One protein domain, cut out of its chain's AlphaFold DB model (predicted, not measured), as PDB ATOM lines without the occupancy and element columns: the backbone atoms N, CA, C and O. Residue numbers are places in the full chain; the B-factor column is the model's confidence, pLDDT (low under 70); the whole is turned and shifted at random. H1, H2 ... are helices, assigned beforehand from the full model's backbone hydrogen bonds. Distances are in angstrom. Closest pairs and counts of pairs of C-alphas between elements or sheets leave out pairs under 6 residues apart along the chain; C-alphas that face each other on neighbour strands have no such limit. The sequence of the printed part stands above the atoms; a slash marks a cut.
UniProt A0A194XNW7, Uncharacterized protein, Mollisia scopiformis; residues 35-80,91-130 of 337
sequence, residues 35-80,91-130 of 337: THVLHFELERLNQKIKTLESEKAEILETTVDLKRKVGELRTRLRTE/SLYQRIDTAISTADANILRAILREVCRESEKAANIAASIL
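This is residues 35 to 80 and 91 to 130 of the 337 residues of an uncharacterized protein of Mollisia scopiformis (UniProt A0A194XNW7). One long, unbent helix, H1, makes the length of this model, and near its later part, across a gap, three short helices form a small zigzag: H2 and H3 fold into a hairpin, and H4 turns back at the end of H3. The 86 printed residues have four named helices, H1 to H4 in chain order, and no named strand: all helix. The whole is extended, radius of gyration of the C-alphas 21.4 A, a rod spanning 69 by 26 by 26 A.

Find C-alpha 35 at (-50.661, 14.781, -22.723); from there H1, residues 35 to 80, runs 67.5 A. H2 is residues 91 to 102, 16.3 A; H3 is residues 105 to 118, 20.1 A. H4, residues 120 to 129, 14.5 A, ends at C-alpha 129, (-13.382, -19.087, -51.056).

H1 is apart from H2, H3 and H4. Look at Ala 99 and Ile 107, the closest C-alphas, 5.7 A, where residues 95 to 100 of H2 touch residues 105 to 111 of H3 in a helical hairpin, opposite ways at a shallow tilt of 23 degrees. H3, with residues 115 to 117 alone, and H4 touch only at the corner, closest C-alphas Cys 116 and Ala 123, 4.4 A. In H1 to H4 every O i to N i+4 pair is within hydrogen-bond range.

The C-alphas farthest apart, Thr 35 and Glu 120, are 69.7 A apart. Residues 81 to 90 are not printed; C-alphas 80 and 91 are 20.9 A apart across the cut. No printed residue is under 70 in pLDDT.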
ATOM      1  N   THR A  35     -51.398  15.765 -23.518       79.06
ATOM      2  CA  THR A  35     -50.661  14.781 -22.723       79.06
ATOM      3  C   THR A  35     -50.833  13.332 -23.196       79.06
ATOM      4  O   THR A  35     -49.888  12.557 -23.077       79.06
ATOM      5  N   HIS A  36     -51.980  12.944 -23.768       76.44
ATOM      6  CA  HIS A  36     -52.201  11.572 -24.246       76.44
ATOM      7  C   HIS A  36     -51.448  11.267 -25.544       76.44
ATOM      8  O   HIS A  36     -50.916  10.168 -25.693       76.44
ATOM      9  N   VAL A  37     -51.364  12.240 -26.456       81.75
ATOM     10  CA  VAL A  37     -50.602  12.096 -27.707       81.75
ATOM     11  C   VAL A  37     -49.117  11.933 -27.391       81.75
ATOM     12  O   VAL A  37     -48.487  10.986 -27.856       81.75
ATOM     13  N   LEU A  38     -48.589  12.782 -26.503       86.00
ATOM     14  CA  LEU A  38     -47.200  12.692 -26.049       86.00
ATOM     15  C   LEU A  38     -46.903  11.370 -25.329       86.00
ATOM     16  O   LEU A  38     -45.839  10.793 -25.533       86.00
ATOM     17  N   HIS A  39     -47.836  10.861 -24.517       88.75
ATOM     18  CA  HIS A  39     -47.666   9.566 -23.855       88.75
ATOM     19  C   HIS A  39     -47.551   8.417 -24.867       88.75
ATOM     20  O   HIS A  39     -46.674   7.567 -24.733       88.75
ATOM     21  N   PHE A  40     -48.401   8.400 -25.897       87.56
ATOM     22  CA  PHE A  40     -48.363   7.362 -26.929       87.56
ATOM     23  C   PHE A  40     -47.073   7.416 -27.757       87.56
ATOM     24  O   PHE A  40     -46.457   6.383 -28.026       87.56
ATOM     25  N   GLU A  41     -46.622   8.615 -28.129       92.56
ATOM     26  CA  GLU A  41     -45.342   8.781 -28.824       92.56
ATOM     27  C   GLU A  41     -44.158   8.340 -27.959       92.56
ATOM     28  O   GLU A  41     -43.265   7.644 -28.448       92.56
ATOM     29  N   LEU A  42     -44.173   8.675 -26.667       95.62
ATOM     30  CA  LEU A  42     -43.148   8.257 -25.714       95.62
ATOM     31  C   LEU A  42     -43.122   6.730 -25.553       95.62
ATOM     32  O   LEU A  42     -42.050   6.127 -25.549       95.62
ATOM     33  N   GLU A  43     -44.285   6.084 -25.482       96.75
ATOM     34  CA  GLU A  43     -44.392   4.626 -25.412       96.75
ATOM     35  C   GLU A  43     -43.878   3.949 -26.692       96.75
ATOM     36  O   GLU A  43     -43.082   3.007 -26.624       96.75
ATOM     37  N   ARG A  44     -44.224   4.493 -27.865       96.50
ATOM     38  CA  ARG A  44     -43.710   4.032 -29.163       96.50
ATOM     39  C   ARG A  44     -42.188   4.166 -29.256       96.50
ATOM     40  O   ARG A  44     -41.517   3.247 -29.733       96.50
ATOM     41  N   LEU A  45     -41.630   5.292 -28.810       96.06
ATOM     42  CA  LEU A  45     -40.180   5.507 -28.786       96.06
ATOM     43  C   LEU A  45     -39.488   4.543 -27.819       96.06
ATOM     44  O   LEU A  45     -38.478   3.948 -28.187       96.06
ATOM     45  N   ASN A  46     -40.061   4.308 -26.638       97.31
ATOM     46  CA  ASN A  46     -39.543   3.322 -25.688       97.31
ATOM     47  C   ASN A  46     -39.548   1.904 -26.266       97.31
ATOM     48  O   ASN A  46     -38.595   1.151 -26.066       97.31
ATOM     49  N   GLN A  47     -40.584   1.531 -27.019       97.44
ATOM     50  CA  GLN A  47     -40.619   0.240 -27.701       97.44
ATOM     51  C   GLN A  47     -39.515   0.139 -28.763       97.44
ATOM     52  O   GLN A  47     -38.828  -0.878 -28.827       97.44
ATOM     53  N   LYS A  48     -39.278   1.210 -29.531       96.88
ATOM     54  CA  LYS A  48     -38.188   1.276 -30.519       96.88
ATOM     55  C   LYS A  48     -36.797   1.214 -29.876       96.88
ATOM     56  O   LYS A  48     -35.887   0.612 -30.439       96.88
ATOM     57  N   ILE A  49     -36.618   1.815 -28.700       97.12
ATOM     58  CA  ILE A  49     -35.365   1.706 -27.937       97.12
ATOM     59  C   ILE A  49     -35.127   0.247 -27.538       97.12
ATOM     60  O   ILE A  49     -34.055  -0.283 -27.810       97.12
ATOM     61  N   LYS A  50     -36.146  -0.440 -27.002       97.94
ATOM     62  CA  LYS A  50     -36.040  -1.859 -26.623       97.94
ATOM     63  C   LYS A  50     -35.690  -2.769 -27.804       97.94
ATOM     64  O   LYS A  50     -34.881  -3.680 -27.646       97.94
ATOM     65  N   THR A  51     -36.265  -2.536 -28.988       96.88
ATOM     66  CA  THR A  51     -35.922  -3.330 -30.183       96.88
ATOM     67  C   THR A  51     -34.471  -3.105 -30.605       96.88
ATOM     68  O   THR A  51     -33.758  -4.070 -30.852       96.88
ATOM     69  N   LEU A  52     -34.002  -1.853 -30.604       95.88
ATOM     70  CA  LEU A  52     -32.610  -1.526 -30.936       95.88
ATOM     71  C   LEU A  52     -31.612  -2.099 -29.918       95.88
ATOM     72  O   LEU A  52     -30.519  -2.518 -30.290       95.88
ATOM     73  N   GLU A  53     -31.973  -2.141 -28.635       97.62
ATOM     74  CA  GLU A  53     -31.158  -2.787 -27.599       97.62
ATOM     75  C   GLU A  53     -31.050  -4.302 -27.815       97.62
ATOM     76  O   GLU A  53     -29.961  -4.859 -27.661       97.62
ATOM     77  N   SER A  54     -32.139  -4.954 -28.233       97.88
ATOM     78  CA  SER A  54     -32.138  -6.377 -28.597       97.88
ATOM     79  C   SER A  54     -31.253  -6.655 -29.815       97.88
ATOM     80  O   SER A  54     -30.406  -7.544 -29.765       97.88
ATOM     81  N   GLU A  55     -31.388  -5.870 -30.889       96.88
ATOM     82  CA  GLU A  55     -30.552  -6.000 -32.095       96.88
ATOM     83  C   GLU A  55     -29.065  -5.777 -31.776       96.88
ATOM     84  O   GLU A  55     -28.187  -6.507 -32.243       96.88
ATOM     85  N   LYS A  56     -28.757  -4.798 -30.916       96.50
ATOM     86  CA  LYS A  56     -27.392  -4.559 -30.439       96.50
ATOM     87  C   LYS A  56     -26.831  -5.769 -29.683       96.50
ATOM     88  O   LYS A  56     -25.649  -6.074 -29.846       96.50
ATOM     89  N   ALA A  57     -27.638  -6.438 -28.858       97.00
ATOM     90  CA  ALA A  57     -27.211  -7.632 -28.130       97.00
ATOM     91  C   ALA A  57     -26.875  -8.791 -29.085       97.00
ATOM     92  O   ALA A  57     -25.818  -9.405 -28.942       97.00
ATOM     93  N   GLU A  58     -27.697  -9.013 -30.114       97.31
ATOM     94  CA  GLU A  58     -27.458 -10.027 -31.151       97.31
ATOM     95  C   GLU A  58     -26.162  -9.751 -31.942       97.31
ATOM     96  O   GLU A  58     -25.334 -10.640 -32.167       97.31
ATOM     97  N   ILE A  59     -25.906  -8.487 -32.300       93.25
ATOM     98  CA  ILE A  59     -24.655  -8.086 -32.965       93.25
ATOM     99  C   ILE A  59     -23.433  -8.338 -32.063       93.25
ATOM    100  O   ILE A  59     -22.364  -8.741 -32.538       93.25
ATOM    101  N   LEU A  60     -23.555  -8.117 -30.752       94.19
ATOM    102  CA  LEU A  60     -22.465  -8.392 -29.814       94.19
ATOM    103  C   LEU A  60     -22.196  -9.896 -29.678       94.19
ATOM    104  O   LEU A  60     -21.031 -10.296 -29.682       94.19
ATOM    105  N   GLU A  61     -23.240 -10.724 -29.620       97.06
ATOM    106  CA  GLU A  61     -23.116 -12.184 -29.564       97.06
ATOM    107  C   GLU A  61     -22.439 -12.742 -30.825       97.06
ATOM    108  O   GLU A  61     -21.419 -13.433 -30.738       97.06
ATOM    109  N   THR A  62     -22.907 -12.334 -32.008       93.62
ATOM    110  CA  THR A  62     -22.294 -12.729 -33.289       93.62
ATOM    111  C   THR A  62     -20.832 -12.283 -33.396       93.62
ATOM    112  O   THR A  62     -19.982 -13.024 -33.898       93.62
ATOM    113  N   THR A  63     -20.490 -11.108 -32.860       90.25
ATOM    114  CA  THR A  63     -19.101 -10.625 -32.805       90.25
ATOM    115  C   THR A  63     -18.222 -11.504 -31.910       90.25
ATOM    116  O   THR A  63     -17.071 -11.787 -32.261       90.25
ATOM    117  N   VAL A  64     -18.730 -11.949 -30.756       95.75
ATOM    118  CA  VAL A  64     -18.009 -12.861 -29.850       95.75
ATOM    119  C   VAL A  64     -17.786 -14.220 -30.513       95.75
ATOM    120  O   VAL A  64     -16.671 -14.750 -30.461       95.75
ATOM    121  N   ASP A  65     -18.793 -14.755 -31.197       93.56
ATOM    122  CA  ASP A  65     -18.689 -16.022 -31.924       93.56
ATOM    123  C   ASP A  65     -17.677 -15.961 -33.073       93.56
ATOM    124  O   ASP A  65     -16.859 -16.872 -33.235       93.56
ATOM    125  N   LEU A  66     -17.662 -14.869 -33.845       88.62
ATOM    126  CA  LEU A  66     -16.655 -14.659 -34.887       88.62
ATOM    127  C   LEU A  66     -15.242 -14.577 -34.299       88.62
ATOM    128  O   LEU A  66     -14.321 -15.196 -34.834       88.62
ATOM    129  N   LYS A  67     -15.061 -13.884 -33.167       89.75
ATOM    130  CA  LYS A  67     -13.772 -13.849 -32.457       89.75
ATOM    131  C   LYS A  67     -13.332 -15.242 -31.998       89.75
ATOM    132  O   LYS A  67     -12.154 -15.571 -32.147       89.75
ATOM    133  N   ARG A  68     -14.259 -16.074 -31.503       93.69
ATOM    134  CA  ARG A  68     -13.991 -17.473 -31.122       93.69
ATOM    135  C   ARG A  68     -13.515 -18.292 -32.325       93.69
ATOM    136  O   ARG A  68     -12.437 -18.880 -32.261       93.69
ATOM    137  N   LYS A  69     -14.237 -18.229 -33.450       91.00
ATOM    138  CA  LYS A  69     -13.875 -18.916 -34.706       91.00
ATOM    139  C   LYS A  69     -12.513 -18.476 -35.249       91.00
ATOM    140  O   LYS A  69     -11.723 -19.310 -35.679       91.00
ATOM    141  N   VAL A  70     -12.195 -17.180 -35.196       87.38
ATOM    142  CA  VAL A  70     -10.862 -16.671 -35.580       87.38
ATOM    143  C   VAL A  70      -9.770 -17.232 -34.661       87.38
ATOM    144  O   VAL A  70      -8.689 -17.582 -35.136       87.38
ATOM    145  N   GLY A  71     -10.046 -17.360 -33.359       89.06
ATOM    146  CA  GLY A  71      -9.155 -18.024 -32.404       89.06
ATOM    147  C   GLY A  71      -8.890 -19.491 -32.758       89.06
ATOM    148  O   GLY A  71      -7.732 -19.902 -32.805       89.06
ATOM    149  N   GLU A  72      -9.935 -20.252 -33.080       92.44
ATOM    150  CA  GLU A  72      -9.836 -21.657 -33.505       92.44
ATOM    151  C   GLU A  72      -9.074 -21.825 -34.827       92.44
ATOM    152  O   GLU A  72      -8.244 -22.722 -34.972       92.44
ATOM    153  N   LEU A  73      -9.296 -20.938 -35.801       84.25
ATOM    154  CA  LEU A  73      -8.534 -20.955 -37.053       84.25
ATOM    155  C   LEU A  73      -7.050 -20.653 -36.813       84.25
ATOM    156  O   LEU A  73      -6.186 -21.293 -37.412       84.25
ATOM    157  N   ARG A  74      -6.731 -19.724 -35.900       82.62
ATOM    158  CA  ARG A  74      -5.344 -19.443 -35.500       82.62
ATOM    159  C   ARG A  74      -4.682 -20.650 -34.836       82.62
ATOM    160  O   ARG A  74      -3.503 -20.886 -35.093       82.62
ATOM    161  N   THR A  75      -5.389 -21.396 -33.982       88.19
ATOM    162  CA  THR A  75      -4.816 -22.592 -33.342       88.19
ATOM    163  C   THR A  75      -4.594 -23.709 -34.354       88.19
ATOM    164  O   THR A  75      -3.492 -24.250 -34.386       88.19
ATOM    165  N   ARG A  76      -5.559 -23.969 -35.248       86.62
ATOM    166  CA  ARG A  76      -5.403 -24.942 -36.346       86.62
ATOM    167  C   ARG A  76      -4.218 -24.615 -37.251       86.62
ATOM    168  O   ARG A  76      -3.384 -25.477 -37.509       86.62
ATOM    169  N   LEU A  77      -4.075 -23.349 -37.647       81.31
ATOM    170  CA  LEU A  77      -2.947 -22.910 -38.473       81.31
ATOM    171  C   LEU A  77      -1.593 -23.124 -37.773       81.31
ATOM    172  O   LEU A  77      -0.594 -23.396 -38.433       81.31
ATOM    173  N   ARG A  78      -1.536 -23.028 -36.437       82.12
ATOM    174  CA  ARG A  78      -0.307 -23.306 -35.673       82.12
ATOM    175  C   ARG A  78       0.014 -24.796 -35.578       82.12
ATOM    176  O   ARG A  78       1.196 -25.124 -35.500       82.12
ATOM    177  N   THR A  79      -0.994 -25.667 -35.542       88.12
ATOM    178  CA  THR A  79      -0.810 -27.119 -35.379       88.12
ATOM    179  C   THR A  79      -0.589 -27.852 -36.697       88.12
ATOM    180  O   THR A  79       0.123 -28.848 -36.713       88.12
ATOM    181  N   GLU A  80      -1.179 -27.377 -37.796       83.50
ATOM    182  CA  GLU A  80      -1.167 -28.086 -39.085       83.50
ATOM    183  C   GLU A  80       0.011 -27.705 -39.996       83.50
ATOM    184  O   GLU A  80       0.332 -28.453 -40.917       83.50
ATOM    185  N   SER A  91       7.132  -9.905 -39.363       75.19
ATOM    186  CA  SER A  91       6.425  -8.670 -39.720       75.19
ATOM    187  C   SER A  91       5.042  -8.900 -40.347       75.19
ATOM    188  O   SER A  91       4.139  -8.092 -40.133       75.19
ATOM    189  N   LEU A  92       4.830  -9.999 -41.082       74.50
ATOM    190  CA  LEU A  92       3.567 -10.244 -41.786       74.50
ATOM    191  C   LEU A  92       2.467 -10.662 -40.804       74.50
ATOM    192  O   LEU A  92       1.364 -10.121 -40.851       74.50
ATOM    193  N   TYR A  93       2.787 -11.539 -39.851       73.00
ATOM    194  CA  TYR A  93       1.858 -11.909 -38.778       73.00
ATOM    195  C   TYR A  93       1.498 -10.713 -37.894       73.00
ATOM    196  O   TYR A  93       0.326 -10.513 -37.587       73.00
ATOM    197  N   GLN A  94       2.471  -9.857 -37.568       77.69
ATOM    198  CA  GLN A  94       2.222  -8.643 -36.792       77.69
ATOM    199  C   GLN A  94       1.335  -7.641 -37.556       77.69
ATOM    200  O   GLN A  94       0.455  -7.013 -36.963       77.69
ATOM    201  N   ARG A  95       1.495  -7.533 -38.885       72.62
ATOM    202  CA  ARG A  95       0.610  -6.736 -39.755       72.62
ATOM    203  C   ARG A  95      -0.807  -7.313 -39.818       72.62
ATOM    204  O   ARG A  95      -1.757  -6.539 -39.732       72.62
ATOM    205  N   ILE A  96      -0.962  -8.637 -39.913       76.06
ATOM    206  CA  ILE A  96      -2.273  -9.311 -39.871       76.06
ATOM    207  C   ILE A  96      -2.957  -9.077 -38.524       76.06
ATOM    208  O   ILE A  96      -4.117  -8.676 -38.493       76.06
ATOM    209  N   ASP A  97      -2.251  -9.274 -37.412       75.62
ATOM    210  CA  ASP A  97      -2.819  -9.100 -36.073       75.62
ATOM    211  C   ASP A  97      -3.227  -7.648 -35.809       75.62
ATOM    212  O   ASP A  97      -4.285  -7.404 -35.223       75.62
ATOM    213  N   THR A  98      -2.450  -6.686 -36.312       76.31
ATOM    214  CA  THR A  98      -2.818  -5.266 -36.282       76.31
ATOM    215  C   THR A  98      -4.079  -5.014 -37.110       76.31
ATOM    216  O   THR A  98      -5.016  -4.411 -36.602       76.31
ATOM    217  N   ALA A  99      -4.145  -5.526 -38.344       73.06
ATOM    218  CA  ALA A  99      -5.291  -5.347 -39.242       73.06
ATOM    219  C   ALA A  99      -6.590  -5.967 -38.699       73.06
ATOM    220  O   ALA A  99      -7.664  -5.383 -38.828       73.06
ATOM    221  N   ILE A 100      -6.491  -7.141 -38.066       75.25
ATOM    222  CA  ILE A 100      -7.617  -7.798 -37.390       75.25
ATOM    223  C   ILE A 100      -8.056  -6.969 -36.179       75.25
ATOM    224  O   ILE A 100      -9.253  -6.777 -35.974       75.25
ATOM    225  N   SER A 101      -7.108  -6.454 -35.391       72.75
ATOM    226  CA  SER A 101      -7.413  -5.664 -34.188       72.75
ATOM    227  C   SER A 101      -8.035  -4.306 -34.514       72.75
ATOM    228  O   SER A 101      -8.884  -3.833 -33.764       72.75
ATOM    229  N   THR A 102      -7.653  -3.689 -35.636       77.88
ATOM    230  CA  THR A 102      -8.233  -2.421 -36.103       77.88
ATOM    231  C   THR A 102      -9.487  -2.601 -36.959       77.88
ATOM    232  O   THR A 102     -10.114  -1.604 -37.308       77.88
ATOM    233  N   ALA A 103      -9.855  -3.843 -37.302       75.62
ATOM    234  CA  ALA A 103     -10.949  -4.181 -38.219       75.62
ATOM    235  C   ALA A 103     -10.909  -3.407 -39.558       75.62
ATOM    236  O   ALA A 103     -11.939  -3.189 -40.197       75.62
ATOM    237  N   ASP A 104      -9.721  -2.990 -40.007       79.56
ATOM    238  CA  ASP A 104      -9.577  -2.197 -41.226       79.56
ATOM    239  C   ASP A 104      -9.584  -3.110 -42.461       79.56
ATOM    240  O   ASP A 104      -8.597  -3.776 -42.804       79.56
ATOM    241  N   ALA A 105     -10.720  -3.118 -43.157       74.88
ATOM    242  CA  ALA A 105     -10.929  -3.904 -44.368       74.88
ATOM    243  C   ALA A 105      -9.910  -3.588 -45.477       74.88
ATOM    244  O   ALA A 105      -9.585  -4.468 -46.279       74.88
ATOM    245  N   ASN A 106      -9.381  -2.364 -45.543       72.88
ATOM    246  CA  ASN A 106      -8.407  -1.993 -46.567       72.88
ATOM    247  C   ASN A 106      -7.036  -2.604 -46.275       72.88
ATOM    248  O   ASN A 106      -6.386  -3.098 -47.199       72.88
ATOM    249  N   ILE A 107      -6.631  -2.638 -45.003       73.75
ATOM    250  CA  ILE A 107      -5.376  -3.273 -44.587       73.75
ATOM    251  C   ILE A 107      -5.461  -4.787 -44.808       73.75
ATOM    252  O   ILE A 107      -4.548  -5.366 -45.397       73.75
ATOM    253  N   LEU A 108      -6.580  -5.421 -44.438       77.94
ATOM    254  CA  LEU A 108      -6.798  -6.853 -44.681       77.94
ATOM    255  C   LEU A 108      -6.734  -7.201 -46.174       77.94
ATOM    256  O   LEU A 108      -6.050  -8.152 -46.554       77.94
ATOM    257  N   ARG A 109      -7.374  -6.405 -47.041       76.19
ATOM    258  CA  ARG A 109      -7.298  -6.587 -48.502       76.19
ATOM    259  C   ARG A 109      -5.881  -6.398 -49.042       76.19
ATOM    260  O   ARG A 109      -5.483  -7.127 -49.947       76.19
ATOM    261  N   ALA A 110      -5.126  -5.428 -48.526       75.44
ATOM    262  CA  ALA A 110      -3.747  -5.192 -48.949       75.44
ATOM    263  C   ALA A 110      -2.839  -6.376 -48.590       75.44
ATOM    264  O   ALA A 110      -2.104  -6.853 -49.452       75.44
ATOM    265  N   ILE A 111      -2.957  -6.897 -47.365       79.81
ATOM    266  CA  ILE A 111      -2.191  -8.067 -46.920       79.81
ATOM    267  C   ILE A 111      -2.582  -9.310 -47.725       79.81
ATOM    268  O   ILE A 111      -1.705 -10.025 -48.196       79.81
ATOM    269  N   LEU A 112      -3.879  -9.544 -47.961       79.94
ATOM    270  CA  LEU A 112      -4.343 -10.656 -48.797       79.94
ATOM    271  C   LEU A 112      -3.752 -10.603 -50.211       79.94
ATOM    272  O   LEU A 112      -3.330 -11.634 -50.728       79.94
ATOM    273  N   ARG A 113      -3.670  -9.417 -50.828       79.06
ATOM    274  CA  ARG A 113      -3.027  -9.249 -52.143       79.06
ATOM    275  C   ARG A 113      -1.529  -9.547 -52.104       79.06
ATOM    276  O   ARG A 113      -1.018 -10.130 -53.052       79.06
ATOM    277  N   GLU A 114      -0.838  -9.145 -51.041       80.94
ATOM    278  CA  GLU A 114       0.595  -9.400 -50.844       80.94
ATOM    279  C   GLU A 114       0.857 -10.907 -50.687       80.94
ATOM    280  O   GLU A 114       1.651 -11.473 -51.433       80.94
ATOM    281  N   VAL A 115       0.072 -11.588 -49.847       80.38
ATOM    282  CA  VAL A 115       0.144 -13.046 -49.647       80.38
ATOM    283  C   VAL A 115      -0.192 -13.819 -50.929       80.38
ATOM    284  O   VAL A 115       0.507 -14.769 -51.275       80.38
ATOM    285  N   CYS A 116      -1.227 -13.409 -51.672       78.31
ATOM    286  CA  CYS A 116      -1.580 -14.047 -52.947       78.31
ATOM    287  C   CYS A 116      -0.524 -13.809 -54.036       78.31
ATOM    288  O   CYS A 116      -0.412 -14.612 -54.956       78.31
ATOM    289  N   ARG A 117       0.250 -12.718 -53.955       80.06
ATOM    290  CA  ARG A 117       1.359 -12.453 -54.880       80.06
ATOM    291  C   ARG A 117       2.570 -13.336 -54.579       80.06
ATOM    292  O   ARG A 117       3.253 -13.741 -55.511       80.06
ATOM    293  N   GLU A 118       2.841 -13.607 -53.306       78.56
ATOM    294  CA  GLU A 118       3.992 -14.413 -52.880       78.56
ATOM    295  C   GLU A 118       3.738 -15.926 -52.960       78.56
ATOM    296  O   GLU A 118       4.687 -16.702 -53.048       78.56
ATOM    297  N   SER A 119       2.473 -16.364 -52.947       85.50
ATOM    298  CA  SER A 119       2.105 -17.782 -52.954       85.50
ATOM    299  C   SER A 119       0.949 -18.078 -53.907       85.50
ATOM    300  O   SER A 119      -0.208 -17.752 -53.642       85.50
ATOM    301  N   GLU A 120       1.250 -18.795 -54.990       82.44
ATOM    302  CA  GLU A 120       0.260 -19.260 -55.971       82.44
ATOM    303  C   GLU A 120      -0.802 -20.176 -55.336       82.44
ATOM    304  O   GLU A 120      -1.990 -20.088 -55.645       82.44
ATOM    305  N   LYS A 121      -0.408 -20.995 -54.349       80.12
ATOM    306  CA  LYS A 121      -1.353 -21.801 -53.558       80.12
ATOM    307  C   LYS A 121      -2.340 -20.919 -52.789       80.12
ATOM    308  O   LYS A 121      -3.526 -21.237 -52.748       80.12
ATOM    309  N   ALA A 122      -1.873 -19.813 -52.204       76.38
ATOM    310  CA  ALA A 122      -2.744 -18.875 -51.499       76.38
ATOM    311  C   ALA A 122      -3.706 -18.157 -52.458       76.38
ATOM    312  O   ALA A 122      -4.876 -17.994 -52.119       76.38
ATOM    313  N   ALA A 123      -3.251 -17.804 -53.666       77.56
ATOM    314  CA  ALA A 123      -4.106 -17.237 -54.708       77.56
ATOM    315  C   ALA A 123      -5.227 -18.206 -55.134       77.56
ATOM    316  O   ALA A 123      -6.389 -17.805 -55.202       77.56
ATOM    317  N   ASN A 124      -4.902 -19.488 -55.335       80.81
ATOM    318  CA  ASN A 124      -5.882 -20.518 -55.695       80.81
ATOM    319  C   ASN A 124      -6.906 -20.768 -54.574       80.81
ATOM    320  O   ASN A 124      -8.103 -20.875 -54.841       80.81
ATOM    321  N   ILE A 125      -6.468 -20.797 -53.309       78.00
ATOM    322  CA  ILE A 125      -7.380 -20.918 -52.160       78.00
ATOM    323  C   ILE A 125      -8.289 -19.686 -52.063       78.00
ATOM    324  O   ILE A 125      -9.505 -19.835 -51.935       78.00
ATOM    325  N   ALA A 126      -7.734 -18.474 -52.180       77.44
ATOM    326  CA  ALA A 126      -8.518 -17.240 -52.154       77.44
ATOM    327  C   ALA A 126      -9.571 -17.197 -53.275       77.44
ATOM    328  O   ALA A 126     -10.704 -16.795 -53.016       77.44
ATOM    329  N   ALA A 127      -9.232 -17.668 -54.480       80.50
ATOM    330  CA  ALA A 127     -10.159 -17.776 -55.607       80.50
ATOM    331  C   ALA A 127     -11.282 -18.805 -55.377       80.50
ATOM    332  O   ALA A 127     -12.372 -18.637 -55.914       80.50
ATOM    333  N   SER A 128     -11.034 -19.844 -54.571       82.19
ATOM    334  CA  SER A 128     -12.047 -20.856 -54.234       82.19
ATOM    335  C   SER A 128     -13.027 -20.406 -53.138       82.19
ATOM    336  O   SER A 128     -14.176 -20.838 -53.135       82.19
ATOM    337  N   ILE A 129     -12.584 -19.547 -52.209       77.25
ATOM    338  CA  ILE A 129     -13.382 -19.087 -51.056       77.25
ATOM    339  C   ILE A 129     -14.140 -17.796 -51.366       77.25
ATOM    340  O   ILE A 129     -15.274 -17.619 -50.921       77.25
ATOM    341  N   LEU A 130     -13.511 -16.866 -52.088       77.62
ATOM    342  CA  LEU A 130     -14.178 -15.634 -52.477       77.62
ATOM    343  C   LEU A 130     -15.123 -15.970 -53.633       77.62
ATOM    344  O   LEU A 130     -14.632 -16.407 -54.676       77.62
TER     345      LEU A 130